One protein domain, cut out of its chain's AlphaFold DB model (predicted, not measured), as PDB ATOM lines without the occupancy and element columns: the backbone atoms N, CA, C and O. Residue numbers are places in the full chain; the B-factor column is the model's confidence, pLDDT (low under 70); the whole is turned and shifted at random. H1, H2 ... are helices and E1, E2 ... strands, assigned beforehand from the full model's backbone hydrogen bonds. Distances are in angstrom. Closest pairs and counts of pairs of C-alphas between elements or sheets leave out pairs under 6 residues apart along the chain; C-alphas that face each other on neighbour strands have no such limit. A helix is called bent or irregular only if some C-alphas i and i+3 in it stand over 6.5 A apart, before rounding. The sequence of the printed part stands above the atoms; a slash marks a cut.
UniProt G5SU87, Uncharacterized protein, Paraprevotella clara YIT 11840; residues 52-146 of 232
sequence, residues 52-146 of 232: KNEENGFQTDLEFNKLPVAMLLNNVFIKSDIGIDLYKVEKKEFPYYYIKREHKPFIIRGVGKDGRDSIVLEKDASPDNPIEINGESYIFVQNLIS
ATOM      1  N   LYS A  52     147.579 131.208 148.151       80.94
ATOM      2  CA  LYS A  52     147.201 130.614 149.444       80.94
ATOM      3  C   LYS A  52     146.398 131.577 150.322       80.94
ATOM      4  O   LYS A  52     145.499 131.139 151.031       80.94
ATOM      5  N   ASN A  53     146.704 132.874 150.269       85.38
ATOM      6  CA  ASN A  53     146.039 133.905 151.074       85.38
ATOM      7  C   ASN A  53     144.664 134.296 150.515       85.38
ATOM      8  O   ASN A  53     143.936 135.071 151.132       85.38
ATOM      9  N   GLU A  54     144.296 133.765 149.349       84.50
ATOM     10  CA  GLU A  54     143.029 134.034 148.674       84.50
ATOM     11  C   GLU A  54     142.123 132.795 148.631       84.50
ATOM     12  O   GLU A  54     141.039 132.861 148.055       84.50
ATOM     13  N   GLU A  55     142.505 131.691 149.293       81.25
ATOM     14  CA  GLU A  55     141.726 130.441 149.366       81.25
ATOM     15  C   GLU A  55     140.287 130.680 149.839       81.25
ATOM     16  O   GLU A  55     139.362 130.082 149.301       81.25
ATOM     17  N   ASN A  56     140.075 131.613 150.772       82.31
ATOM     18  CA  ASN A  56     138.748 131.973 151.285       82.31
ATOM     19  C   ASN A  56     137.997 132.982 150.395       82.31
ATOM     20  O   ASN A  56     136.859 133.345 150.679       82.31
ATOM     21  N   GLY A  57     138.591 133.423 149.284       80.94
ATOM     22  CA  GLY A  57     138.068 134.452 148.386       80.94
ATOM     23  C   GLY A  57     136.735 134.119 147.710       80.94
ATOM     24  O   GLY A  57     136.120 135.014 147.137       80.94
ATOM     25  N   PHE A  58     136.235 132.886 147.804       82.00
ATOM     26  CA  PHE A  58     134.900 132.504 147.323       82.00
ATOM     27  C   PHE A  58     133.773 132.796 148.332       82.00
ATOM     28  O   PHE A  58     132.611 132.837 147.941       82.00
ATOM     29  N   GLN A  59     134.092 133.011 149.612       88.81
ATOM     30  CA  GLN A  59     133.093 133.183 150.671       88.81
ATOM     31  C   GLN A  59     132.394 134.545 150.595       88.81
ATOM     32  O   GLN A  59     132.979 135.539 150.154       88.81
ATOM     33  N   THR A  60     131.153 134.609 151.070       93.31
ATOM     34  CA  THR A  60     130.454 135.863 151.393       93.31
ATOM     35  C   THR A  60     130.894 136.411 152.754       93.31
ATOM     36  O   THR A  60     131.456 135.679 153.571       93.31
ATOM     37  N   ASP A  61     130.588 137.679 153.052       93.50
ATOM     38  CA  ASP A  61     130.837 138.262 154.380       93.50
ATOM     39  C   ASP A  61     130.187 137.447 155.506       93.50
ATOM     40  O   ASP A  61     130.796 137.209 156.549       93.50
ATOM     41  N   LEU A  62     128.952 136.979 155.297       93.38
ATOM     42  CA  LEU A  62     128.222 136.208 156.303       93.38
ATOM     43  C   LEU A  62     128.863 134.847 156.568       93.38
ATOM     44  O   LEU A  62     128.903 134.421 157.720       93.38
ATOM     45  N   GLU A  63     129.334 134.161 155.529       93.31
ATOM     46  CA  GLU A  63     130.027 132.878 155.674       93.31
ATOM     47  C   GLU A  63     131.374 133.061 156.372       93.31
ATOM     48  O   GLU A  63     131.653 132.350 157.335       93.31
ATOM     49  N   PHE A  64     132.158 134.056 155.948       93.38
ATOM     50  CA  PHE A  64     133.459 134.367 156.538       93.38
ATOM     51  C   PHE A  64     133.347 134.662 158.040       93.38
ATOM     52  O   PHE A  64     134.042 134.059 158.854       93.38
ATOM     53  N   ASN A  65     132.405 135.522 158.439       93.88
ATOM     54  CA  ASN A  65     132.234 135.889 159.849       93.88
ATOM     55  C   ASN A  65     131.625 134.773 160.713       93.88
ATOM     56  O   ASN A  65     131.739 134.824 161.936       93.88
ATOM     57  N   LYS A  66     130.957 133.782 160.112       92.06
ATOM     58  CA  LYS A  66     130.354 132.645 160.831       92.06
ATOM     59  C   LYS A  66     131.243 131.408 160.850       92.06
ATOM     60  O   LYS A  66     130.809 130.385 161.377       92.06
ATOM     61  N   LEU A  67     132.449 131.477 160.287       89.81
ATOM     62  CA  LEU A  67     133.361 130.343 160.253       89.81
ATOM     63  C   LEU A  67     133.742 129.940 161.692       89.81
ATOM     64  O   LEU A  67     134.374 130.731 162.396       89.81
ATOM     65  N   PRO A  68     133.388 128.729 162.159       91.06
ATOM     66  CA  PRO A  68     133.562 128.346 163.559       91.06
ATOM     67  C   PRO A  68     134.958 127.742 163.804       91.06
ATOM     68  O   PRO A  68     135.096 126.710 164.466       91.06
ATOM     69  N   VAL A  69     135.990 128.359 163.218       91.44
ATOM     70  CA  VAL A  69     137.389 127.911 163.263       91.44
ATOM     71  C   VAL A  69     138.229 128.950 163.999       91.44
ATOM     72  O   VAL A  69     138.311 130.100 163.578       91.44
ATOM     73  N   ALA A  70     138.857 128.543 165.100       92.88
ATOM     74  CA  ALA A  70     139.833 129.351 165.812       92.88
ATOM     75  C   ALA A  70     141.202 129.176 165.151       92.88
ATOM     76  O   ALA A  70     141.836 128.125 165.285       92.88
ATOM     77  N   MET A  71     141.656 130.208 164.440       94.81
ATOM     78  CA  MET A  71     142.991 130.224 163.845       94.81
ATOM     79  C   MET A  71     144.024 130.697 164.864       94.81
ATOM     80  O   MET A  71     143.835 131.709 165.548       94.81
ATOM     81  N   LEU A  72     145.128 129.959 164.943       95.44
ATOM     82  CA  LEU A  72     146.283 130.268 165.775       95.44
ATOM     83  C   LEU A  72     147.532 130.424 164.907       95.44
ATOM     84  O   LEU A  72     147.662 129.758 163.884       95.44
ATOM     85  N   LEU A  73     148.485 131.230 165.362       95.81
ATOM     86  CA  LEU A  73     149.850 131.276 164.848       95.81
ATOM     87  C   LEU A  73     150.814 131.004 166.002       95.81
ATOM     88  O   LEU A  73     150.862 131.771 166.963       95.81
ATOM     89  N   ASN A  74     151.565 129.904 165.939       93.94
ATOM     90  CA  ASN A  74     152.466 129.469 167.013       93.94
ATOM     91  C   ASN A  74     151.767 129.463 168.396       93.94
ATOM     92  O   ASN A  74     152.293 129.946 169.409       93.94
ATOM     93  N   ASN A  75     150.545 128.922 168.422       93.25
ATOM     94  CA  ASN A  75     149.622 128.851 169.562       93.25
ATOM     95  C   ASN A  75     149.066 130.201 170.058       93.25
ATOM     96  O   ASN A  75     148.396 130.236 171.090       93.25
ATOM     97  N   VAL A  76     149.339 131.315 169.379       95.81
ATOM     98  CA  VAL A  76     148.713 132.612 169.670       95.81
ATOM     99  C   VAL A  76     147.427 132.722 168.866       95.81
ATOM    100  O   VAL A  76     147.448 132.545 167.654       95.81
ATOM    101  N   PHE A  77     146.309 133.022 169.520       97.00
ATOM    102  CA  PHE A  77     145.028 133.229 168.850       97.00
ATOM    103  C   PHE A  77     145.058 134.484 167.971       97.00
ATOM    104  O   PHE A  77     145.421 135.559 168.456       97.00
ATOM    105  N   ILE A  78     144.685 134.330 166.696       97.19
ATOM    106  CA  ILE A  78     144.676 135.399 165.678       97.19
ATOM    107  C   ILE A  78     143.310 135.580 165.002       97.19
ATOM    108  O   ILE A  78     143.191 136.376 164.073       97.19
ATOM    109  N   LYS A  79     142.289 134.839 165.458       96.19
ATOM    110  CA  LYS A  79     140.919 134.774 164.921       96.19
ATOM    111  C   LYS A  79     140.798 134.194 163.507       96.19
ATOM    112  O   LYS A  79     140.050 133.238 163.321       96.19
ATOM    113  N   SER A  80     141.528 134.722 162.530       95.50
ATOM    114  CA  SER A  80     141.508 134.317 161.119       95.50
ATOM    115  C   SER A  80     142.912 134.411 160.516       95.50
ATOM    116  O   SER A  80     143.734 135.196 160.978       95.50
ATOM    117  N   ASP A  81     143.191 133.640 159.467       94.94
ATOM    118  CA  ASP A  81     144.451 133.700 158.720       94.94
ATOM    119  C   ASP A  81     144.486 134.784 157.628       94.94
ATOM    120  O   ASP A  81     145.514 134.954 156.981       94.94
ATOM    121  N   ILE A  82     143.410 135.564 157.457       95.38
ATOM    122  CA  ILE A  82     143.264 136.582 156.398       95.38
ATOM    123  C   ILE A  82     144.387 137.637 156.352       95.38
ATOM    124  O   ILE A  82     144.627 138.235 155.307       95.38
ATOM    125  N   GLY A  83     145.059 137.881 157.480       96.19
ATOM    126  CA  GLY A  83     146.146 138.853 157.622       96.19
ATOM    127  C   GLY A  83     147.538 138.258 157.748       96.19
ATOM    128  O   GLY A  83     148.454 138.971 158.154       96.19
ATOM    129  N   ILE A  84     147.700 136.965 157.474       97.38
ATOM    130  CA  ILE A  84     148.963 136.245 157.632       97.38
ATOM    131  C   ILE A  84     149.493 135.870 156.256       97.38
ATOM    132  O   ILE A  84     148.760 135.309 155.454       97.38
ATOM    133  N   ASP A  85     150.783 136.102 156.012       96.00
ATOM    134  CA  ASP A  85     151.446 135.570 154.822       96.00
ATOM    135  C   ASP A  85     151.595 134.043 154.935       96.00
ATOM    136  O   ASP A  85     152.522 133.516 155.560       96.00
ATOM    137  N   LEU A  86     150.680 133.308 154.305       93.56
ATOM    138  CA  LEU A  86     150.645 131.849 154.322       93.56
ATOM    139  C   LEU A  86     151.810 131.188 153.571       93.56
ATOM    140  O   LEU A  86     151.994 129.975 153.702       93.56
ATOM    141  N   TYR A  87     152.630 131.931 152.818       92.62
ATOM    142  CA  TYR A  87     153.888 131.398 152.281       92.62
ATOM    143  C   TYR A  87     154.999 131.364 153.329       92.62
ATOM    144  O   TYR A  87     155.938 130.582 153.185       92.62
ATOM    145  N   LYS A  88     154.875 132.148 154.405       94.75
ATOM    146  CA  LYS A  88     155.765 132.065 155.568       94.75
ATOM    147  C   LYS A  88     155.361 130.968 156.552       94.75
ATOM    148  O   LYS A  88     156.117 130.668 157.475       94.75
ATOM    149  N   VAL A  89     154.186 130.366 156.375       92.69
ATOM    150  CA  VAL A  89     153.705 129.254 157.203       92.69
ATOM    151  C   VAL A  89     154.317 127.945 156.715       92.69
ATOM    152  O   VAL A  89     154.124 127.531 155.574       92.69
ATOM    153  N   GLU A  90     155.033 127.269 157.608       92.00
ATOM    154  CA  GLU A  90     155.750 126.027 157.312       92.00
ATOM    155  C   GLU A  90     154.830 124.811 157.404       92.00
ATOM    156  O   GLU A  90     154.981 123.842 156.659       92.00
ATOM    157  N   LYS A  91     153.855 124.853 158.318       87.38
ATOM    158  CA  LYS A  91     152.965 123.725 158.595       87.38
ATOM    159  C   LYS A  91     151.606 124.214 159.093       87.38
ATOM    160  O   LYS A  91     151.523 125.073 159.963       87.38
ATOM    161  N   LYS A  92     150.534 123.628 158.552       85.75
ATOM    162  CA  LYS A  92     149.159 123.792 159.045       85.75
ATOM    163  C   LYS A  92     148.789 122.556 159.869       85.75
ATOM    164  O   LYS A  92     148.723 121.448 159.333       85.75
ATOM    165  N   GLU A  93     148.554 122.726 161.164       82.38
ATOM    166  CA  GLU A  93     148.082 121.652 162.037       82.38
ATOM    167  C   GLU A  93     146.555 121.627 162.041       82.38
ATOM    168  O   GLU A  93     145.901 122.477 162.645       82.38
ATOM    169  N   PHE A  94     145.994 120.670 161.296       68.06
ATOM    170  CA  PHE A  94     144.552 120.481 161.163       68.06
ATOM    171  C   PHE A  94     143.993 119.540 162.239       68.06
ATOM    172  O   PHE A  94     144.580 118.484 162.486       68.06
ATOM    173  N   PRO A  95     142.785 119.806 162.760       56.81
ATOM    174  CA  PRO A  95     142.157 118.942 163.760       56.81
ATOM    175  C   PRO A  95     141.871 117.517 163.243       56.81
ATOM    176  O   PRO A  95     141.928 116.565 164.012       56.81
ATOM    177  N   TYR A  96     141.634 117.333 161.937       54.09
ATOM    178  CA  TYR A  96     141.294 116.022 161.355       54.09
ATOM    179  C   TYR A  96     142.497 115.119 161.032       54.09
ATOM    180  O   TYR A  96     142.330 113.905 160.939       54.09
ATOM    181  N   TYR A  97     143.698 115.686 160.867       51.88
ATOM    182  CA  TYR A  97     144.912 114.928 160.515       51.88
ATOM    183  C   TYR A  97     145.894 114.774 161.687       51.88
ATOM    184  O   TYR A  97     146.757 113.900 161.644       51.88
ATOM    185  N   TYR A  98     145.732 115.543 162.770       47.56
ATOM    186  CA  TYR A  98     146.540 115.415 163.986       47.56
ATOM    187  C   TYR A  98     145.854 114.551 165.048       47.56
ATOM    188  O   TYR A  98     145.601 114.977 166.169       47.56
ATOM    189  N   ILE A  99     145.643 113.271 164.727       45.66
ATOM    190  CA  ILE A  99     145.534 112.230 165.756       45.66
ATOM    191  C   ILE A  99     146.918 111.611 165.949       45.66
ATOM    192  O   ILE A  99     147.213 110.552 165.406       45.66
ATOM    193  N   LYS A 100     147.746 112.251 166.777       44.47
ATOM    194  CA  LYS A 100     148.635 111.563 167.728       44.47
ATOM    195  C   LYS A 100     148.815 112.446 168.962       44.47
ATOM    196  O   LYS A 100     149.742 113.233 169.030       44.47
ATOM    197  N   ARG A 101     147.839 112.351 169.873       46.75
ATOM    198  CA  ARG A 101     147.907 112.163 171.346       46.75
ATOM    199  C   ARG A 101     149.040 112.780 172.211       46.75
ATOM    200  O   ARG A 101     148.945 112.627 173.420       46.75
ATOM    201  N   GLU A 102     150.048 113.477 171.688       53.59
ATOM    202  CA  GLU A 102     151.286 113.819 172.421       53.59
ATOM    203  C   GLU A 102     151.434 115.304 172.820       53.59
ATOM    204  O   GLU A 102     152.414 115.664 173.461       53.59
ATOM    205  N   HIS A 103     150.462 116.175 172.521       58.28
ATOM    206  CA  HIS A 103     150.560 117.621 172.811       58.28
ATOM    207  C   HIS A 103     149.438 118.177 173.697       58.28
ATOM    208  O   HIS A 103     149.168 119.376 173.665       58.28
ATOM    209  N   LYS A 104     148.771 117.322 174.480       65.75
ATOM    210  CA  LYS A 104     147.798 117.767 175.486       65.75
ATOM    211  C   LYS A 104     148.432 117.730 176.883       65.75
ATOM    212  O   LYS A 104     149.066 116.722 177.199       65.75
ATOM    213  N   PRO A 105     148.275 118.783 177.703       73.25
ATOM    214  CA  PRO A 105     147.473 119.986 177.455       73.25
ATOM    215  C   PRO A 105     148.071 120.917 176.382       73.25
ATOM    216  O   PRO A 105     149.266 121.210 176.395       73.25
ATOM    217  N   PHE A 106     147.224 121.399 175.467       83.12
ATOM    218  CA  PHE A 106     147.600 122.392 174.457       83.12
ATOM    219  C   PHE A 106     147.187 123.783 174.945       83.12
ATOM    220  O   PHE A 106     146.047 123.974 175.353       83.12
ATOM    221  N   ILE A 107     148.091 124.761 174.920       90.19
ATOM    222  CA  ILE A 107     147.821 126.094 175.479       90.19
ATOM    223  C   ILE A 107     147.606 127.090 174.346       90.19
ATOM    224  O   ILE A 107     148.545 127.402 173.615       90.19
ATOM    225  N   ILE A 108     146.393 127.632 174.256       93.38
ATOM    226  CA  ILE A 108     146.064 128.779 173.409       93.38
ATOM    227  C   ILE A 108     146.415 130.042 174.188       93.38
ATOM    228  O   ILE A 108     145.913 130.249 175.289       93.38
ATOM    229  N   ARG A 109     147.274 130.891 173.631       95.44
ATOM    230  CA  ARG A 109     147.690 132.168 174.226       95.44
ATOM    231  C   ARG A 109     147.049 133.338 173.498       95.44
ATOM    232  O   ARG A 109     146.619 133.210 172.353       95.44
ATOM    233  N   GLY A 110     147.101 134.512 174.114       94.44
ATOM    234  CA  GLY A 110     146.742 135.745 173.428       94.44
ATOM    235  C   GLY A 110     145.237 135.981 173.362       94.44
ATOM    236  O   GLY A 110     144.771 136.562 172.384       94.44
ATOM    237  N   VAL A 111     144.498 135.483 174.352       93.81
ATOM    238  CA  VAL A 111     143.037 135.611 174.461       93.81
ATOM    239  C   VAL A 111     142.673 136.571 175.600       93.81
ATOM    240  O   VAL A 111     143.561 137.106 176.270       93.81
ATOM    241  N   GLY A 112     141.380 136.803 175.810       89.62
ATOM    242  CA  GLY A 112     140.881 137.773 176.780       89.62
ATOM    243  C   GLY A 112     140.931 139.207 176.250       89.62
ATOM    244  O   GLY A 112     141.496 139.478 175.190       89.62
ATOM    245  N   LYS A 113     140.336 140.134 177.010       82.50
ATOM    246  CA  LYS A 113     140.169 141.545 176.617       82.50
ATOM    247  C   LYS A 113     141.496 142.237 176.285       82.50
ATOM    248  O   LYS A 113     141.553 143.014 175.341       82.50
ATOM    249  N   ASP A 114     142.548 141.904 177.030       84.38
ATOM    250  CA  ASP A 114     143.866 142.531 176.888       84.38
ATOM    251  C   ASP A 114     144.860 141.636 176.121       84.38
ATOM    252  O   ASP A 114     146.048 141.948 176.046       84.38
ATOM    253  N   GLY A 115     144.411 140.484 175.602       86.62
ATOM    254  CA  GLY A 115     145.258 139.534 174.877       86.62
ATOM    255  C   GLY A 115     146.364 138.896 175.728       86.62
ATOM    256  O   GLY A 115     147.373 138.451 175.182       86.62
ATOM    257  N   ARG A 116     146.218 138.875 177.057       90.19
ATOM    258  CA  ARG A 116     147.223 138.339 177.999       90.19
ATOM    259  C   ARG A 116     146.838 136.997 178.602       90.19
ATOM    260  O   ARG A 116     147.681 136.348 179.218       90.19
ATOM    261  N   ASP A 117     145.597 136.574 178.399       94.81
ATOM    262  CA  ASP A 117     145.099 135.337 178.967       94.81
ATOM    263  C   ASP A 117     145.489 134.139 178.098       94.81
ATOM    264  O   ASP A 117     145.973 134.252 176.958       94.81
ATOM    265  N   SER A 118     145.272 132.957 178.665       95.06
ATOM    266  CA  SER A 118     145.467 131.689 177.984       95.06
ATOM    267  C   SER A 118     144.348 130.713 178.320       95.06
ATOM    268  O   SER A 118     143.764 130.775 179.401       95.06
ATOM    269  N   ILE A 119     144.062 129.808 177.389       93.38
ATOM    270  CA  ILE A 119     143.118 128.711 177.573       93.38
ATOM    271  C   ILE A 119     143.877 127.399 177.431       93.38
ATOM    272  O   ILE A 119     144.616 127.188 176.465       93.38
ATOM    273  N   VAL A 120     143.670 126.510 178.397       91.38
ATOM    274  CA  VAL A 120     144.175 125.143 178.348       91.38
ATOM    275  C   VAL A 120     143.148 124.266 177.641       91.38
ATOM    276  O   VAL A 120     142.027 124.085 178.110       91.38
ATOM    277  N   LEU A 121     143.538 123.722 176.494       87.44
ATOM    278  CA  LEU A 121     142.728 122.834 175.681       87.44
ATOM    279  C   LEU A 121     143.041 121.373 176.041       87.44
ATOM    280  O   LEU A 121     143.965 120.754 175.507       87.44
ATOM    281  N   GLU A 122     142.248 120.827 176.963       85.44
ATOM    282  CA  GLU A 122     142.339 119.430 177.427       85.44
ATOM    283  C   GLU A 122     141.679 118.433 176.457       85.44
ATOM    284  O   GLU A 122     142.018 117.249 176.406       85.44
ATOM    285  N   LYS A 123     140.706 118.898 175.668       82.50
ATOM    286  CA  LYS A 123     139.940 118.108 174.693       82.50
ATOM    287  C   LYS A 123     139.829 118.880 173.391       82.50
ATOM    288  O   LYS A 123     139.877 120.100 173.410       82.50
ATOM    289  N   ASP A 124     139.675 118.173 172.279       81.75
ATOM    290  CA  ASP A 124     139.513 118.853 170.995       81.75
ATOM    291  C   ASP A 124     138.192 119.626 170.972       81.75
ATOM    292  O   ASP A 124     137.176 119.160 171.504       81.75
ATOM    293  N   ALA A 125     138.225 120.810 170.361       86.44
ATOM    294  CA  ALA A 125     137.011 121.534 170.030       86.44
ATOM    295  C   ALA A 125     136.199 120.698 169.033       86.44
ATOM    296  O   ALA A 125     136.754 120.089 168.114       86.44
ATOM    297  N   SER A 126     134.893 120.627 169.250       87.19
ATOM    298  CA  SER A 126     133.961 119.881 168.405       87.19
ATOM    299  C   SER A 126     132.551 120.456 168.554       87.19
ATOM    300  O   SER A 126     132.324 121.240 169.474       87.19
ATOM    301  N   PRO A 127     131.583 120.076 167.704       88.12
ATOM    302  CA  PRO A 127     130.205 120.540 167.857       88.12
ATOM    303  C   PRO A 127     129.585 120.240 169.232       88.12
ATOM    304  O   PRO A 127     128.822 121.056 169.734       88.12
ATOM    305  N   ASP A 128     129.941 119.110 169.851       89.25
ATOM    306  CA  ASP A 128     129.426 118.702 171.169       89.25
ATOM    307  C   ASP A 128     130.233 119.294 172.338       89.25
ATOM    308  O   ASP A 128     129.802 119.259 173.489       89.25
ATOM    309  N   ASN A 129     131.428 119.814 172.052       88.75
ATOM    310  CA  ASN A 129     132.337 120.412 173.025       88.75
ATOM    311  C   ASN A 129     133.062 121.605 172.382       88.75
ATOM    312  O   ASN A 129     134.251 121.488 172.054       88.75
ATOM    313  N   PRO A 130     132.353 122.716 172.115       91.94
ATOM    314  CA  PRO A 130     132.976 123.904 171.562       91.94
ATOM    315  C   PRO A 130     133.904 124.558 172.590       91.94
ATOM    316  O   PRO A 130     133.734 124.400 173.800       91.94
ATOM    317  N   ILE A 131     134.882 125.314 172.101       92.00
ATOM    318  CA  ILE A 131     135.691 126.213 172.922       92.00
ATOM    319  C   ILE A 131     135.168 127.641 172.774       92.00
ATOM    320  O   ILE A 131     134.978 128.123 171.660       92.00
ATOM    321  N   GLU A 132     134.974 128.318 173.901       94.44
ATOM    322  CA  GLU A 132     134.622 129.736 173.941       94.44
ATOM    323  C   GLU A 132     135.895 130.582 174.018       94.44
ATOM    324  O   GLU A 132     136.703 130.426 174.937       94.44
ATOM    325  N   ILE A 133     136.079 131.489 173.060       93.88
ATOM    326  CA  ILE A 133     137.178 132.460 173.053       93.88
ATOM    327  C   ILE A 133     136.575 133.835 172.791       93.88
ATOM    328  O   ILE A 133     135.911 134.040 171.780       93.88
ATOM    329  N   ASN A 134     136.796 134.773 173.715       92.75
ATOM    330  CA  ASN A 134     136.331 136.162 173.609       92.75
ATOM    331  C   ASN A 134     134.817 136.312 173.333       92.75
ATOM    332  O   ASN A 134     134.379 137.290 172.737       92.75
ATOM    333  N   GLY A 135     134.010 135.361 173.818       90.44
ATOM    334  CA  GLY A 135     132.551 135.361 173.669       90.44
ATOM    335  C   GLY A 135     132.035 134.742 172.366       90.44
ATOM    336  O   GLY A 135     130.828 134.768 172.137       90.44
ATOM    337  N   GLU A 136     132.918 134.185 171.532       93.00
ATOM    338  CA  GLU A 136     132.539 133.395 170.361       93.00
ATOM    339  C   GLU A 136     132.866 131.910 170.549       93.00
ATOM    340  O   GLU A 136     133.896 131.531 171.119       93.00
ATOM    341  N   SER A 137     132.001 131.082 169.964       94.06
ATOM    342  CA  SER A 137     132.066 129.628 170.034       94.06
ATOM    343  C   SER A 137     132.785 129.045 168.818       94.06
ATOM    344  O   SER A 137     132.410 129.309 167.670       94.06
ATOM    345  N   TYR A 138     133.797 128.215 169.057       92.56
ATOM    346  CA  TYR A 138     134.590 127.564 168.019       92.56
ATOM    347  C   TYR A 138     134.503 126.048 168.150       92.56
ATOM    348  O   TYR A 138     134.682 125.484 169.228       92.56
ATOM    349  N   ILE A 139     134.277 125.371 167.027       91.44
ATOM    350  CA  ILE A 139     134.189 123.902 166.970       91.44
ATOM    351  C   ILE A 139     135.429 123.280 166.322       91.44
ATOM    352  O   ILE A 139     135.545 122.062 166.279       91.44
ATOM    353  N   PHE A 140     136.351 124.108 165.823       88.69
ATOM    354  CA  PHE A 140     137.647 123.699 165.295       88.69
ATOM    355  C   PHE A 140     138.737 124.650 165.778       88.69
ATOM    356  O   PHE A 140     138.517 125.854 165.881       88.69
ATOM    357  N   VAL A 141     139.931 124.108 166.007       89.12
ATOM    358  CA  VAL A 141     141.155 124.878 166.250       89.12
ATOM    359  C   VAL A 141     142.166 124.465 165.192       89.12
ATOM    360  O   VAL A 141     142.383 123.271 164.983       89.12
ATOM    361  N   GLN A 142     142.775 125.436 164.523       89.75
ATOM    362  CA  GLN A 142     143.820 125.202 163.537       89.75
ATOM    363  C   GLN A 142     145.029 126.069 163.866       89.75
ATOM    364  O   GLN A 142     144.909 127.279 164.044       89.75
ATOM    365  N   ASN A 143     146.200 125.441 163.932       91.31
ATOM    366  CA  ASN A 143     147.433 126.116 164.308       91.31
ATOM    367  C   ASN A 143     148.380 126.215 163.114       91.31
ATOM    368  O   ASN A 143     148.759 125.212 162.507       91.31
ATOM    369  N   LEU A 144     148.739 127.442 162.765       92.69
ATOM    370  CA  LEU A 144     149.764 127.757 161.787       92.69
ATOM    371  C   LEU A 144     151.109 127.747 162.513       92.69
ATOM    372  O   LEU A 144     151.313 128.494 163.469       92.69
ATOM    373  N   ILE A 145     152.021 126.892 162.067       92.00
ATOM    374  CA  ILE A 145     153.370 126.786 162.617       92.00
ATOM    375  C   ILE A 145     154.346 127.451 161.657       92.00
ATOM    376  O   ILE A 145     154.333 127.188 160.448       92.00
ATOM    377  N   SER A 146     155.205 128.302 162.205       94.31
ATOM    378  CA  SER A 146     156.281 128.943 161.463       94.31
ATOM    379  C   SER A 146     157.424 129.338 162.393       94.31
ATOM    380  O   SER A 146     157.188 129.863 163.482       94.31
TER     381      SER A 146
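AT A GLANCE: This is residues 52 to 146 of the 232 residues of an uncharacterized protein of Paraprevotella clara YIT 11840 (UniProt G5SU87). A small twisted sheet, E2 E1 E8 E3, lies in the middle; the hairpin E4 and E5 crosses over one of its faces and meets edge strand E2, and the hairpin E6 and E7 stands at the end where E1 and E8 begin. Two short helices, H1 and H2, lie away from the sheet on its other side, while residues 97 to 102 stick out as a loop. The printed part has 95 residues, with two named helices followed by eight named strands; the four-stranded sheet, in the order E2 E1 E8 E3, is mixed, the two-stranded sheets E4 and E5 and E6 and E7 are antiparallel, and the class is mixed, helices and strands, with under half of the residues in named elements. The whole is compact, with a radius of gyration of the C-alphas of 13.2 A, and spans 34 by 29 by 28 A.

HOW THE PARTS SIT: In the sheet, E1, residues 69 to 73, and E8, residues 140 to 145, are inner strands and parallel at 19 degrees, with N 70 and O 140 2.8 A apart. E2, residues 76 to 79, forms a hairpin with E1 at 138 degrees, N 73 and O 76 being 2.8 A apart. On the other edge, E3, residues 91 to 93, is antiparallel to E8 at 158 degrees, with N 93 and O 143 2.8 A apart. From edge to edge the strands' lines turn by 78 degrees. E4, residues 106 to 111, comes closest to E2 at the C-alphas of Arg 109 and Val 76, 4.7 A apart. Its hairpin partner E5, residues 117 to 121, has N 119 and O 108 at 2.8 A. E6, residues 131 to 133, is near E5 and forms a hairpin with E7, residues 136 to 138, with N 131 and O 138 2.9 A apart. E7 runs on into E8 at 80 degrees. H1, residues 52 to 58, and H2, residues 61 to 65, are not on the sheet; they are close but not clearly touching, the closest C-alphas being those of Asn 56 and Phe 64, 7.8 A apart. Every O i to N i+4 pair is within hydrogen-bond range in H2, but 0 of 3 in H1, with 1 of 4 O i to N i+3 pairs.

IN THESE COORDINATES: H1 begins at C-alpha 52, (147.201, 130.614, 149.444), and is irregular, C-alphas 53 and 56 being 7.5 A apart. E1 begins at C-alpha 69, (137.389, 127.911, 163.263), and is 13.0 A long. E4 is 14.0 A long, E5 13.1 A. E8, 16.2 A, ends at C-alpha 145, (153.370, 126.786, 162.617).

THE WHOLE: The farthest C-alphas, of Thr 60 and Glu 102, are 36.9 A apart. The printed part has no cut. The links E2 to E3 and E3 to E4 are long. Residues 94 to 104 have pLDDT under 70.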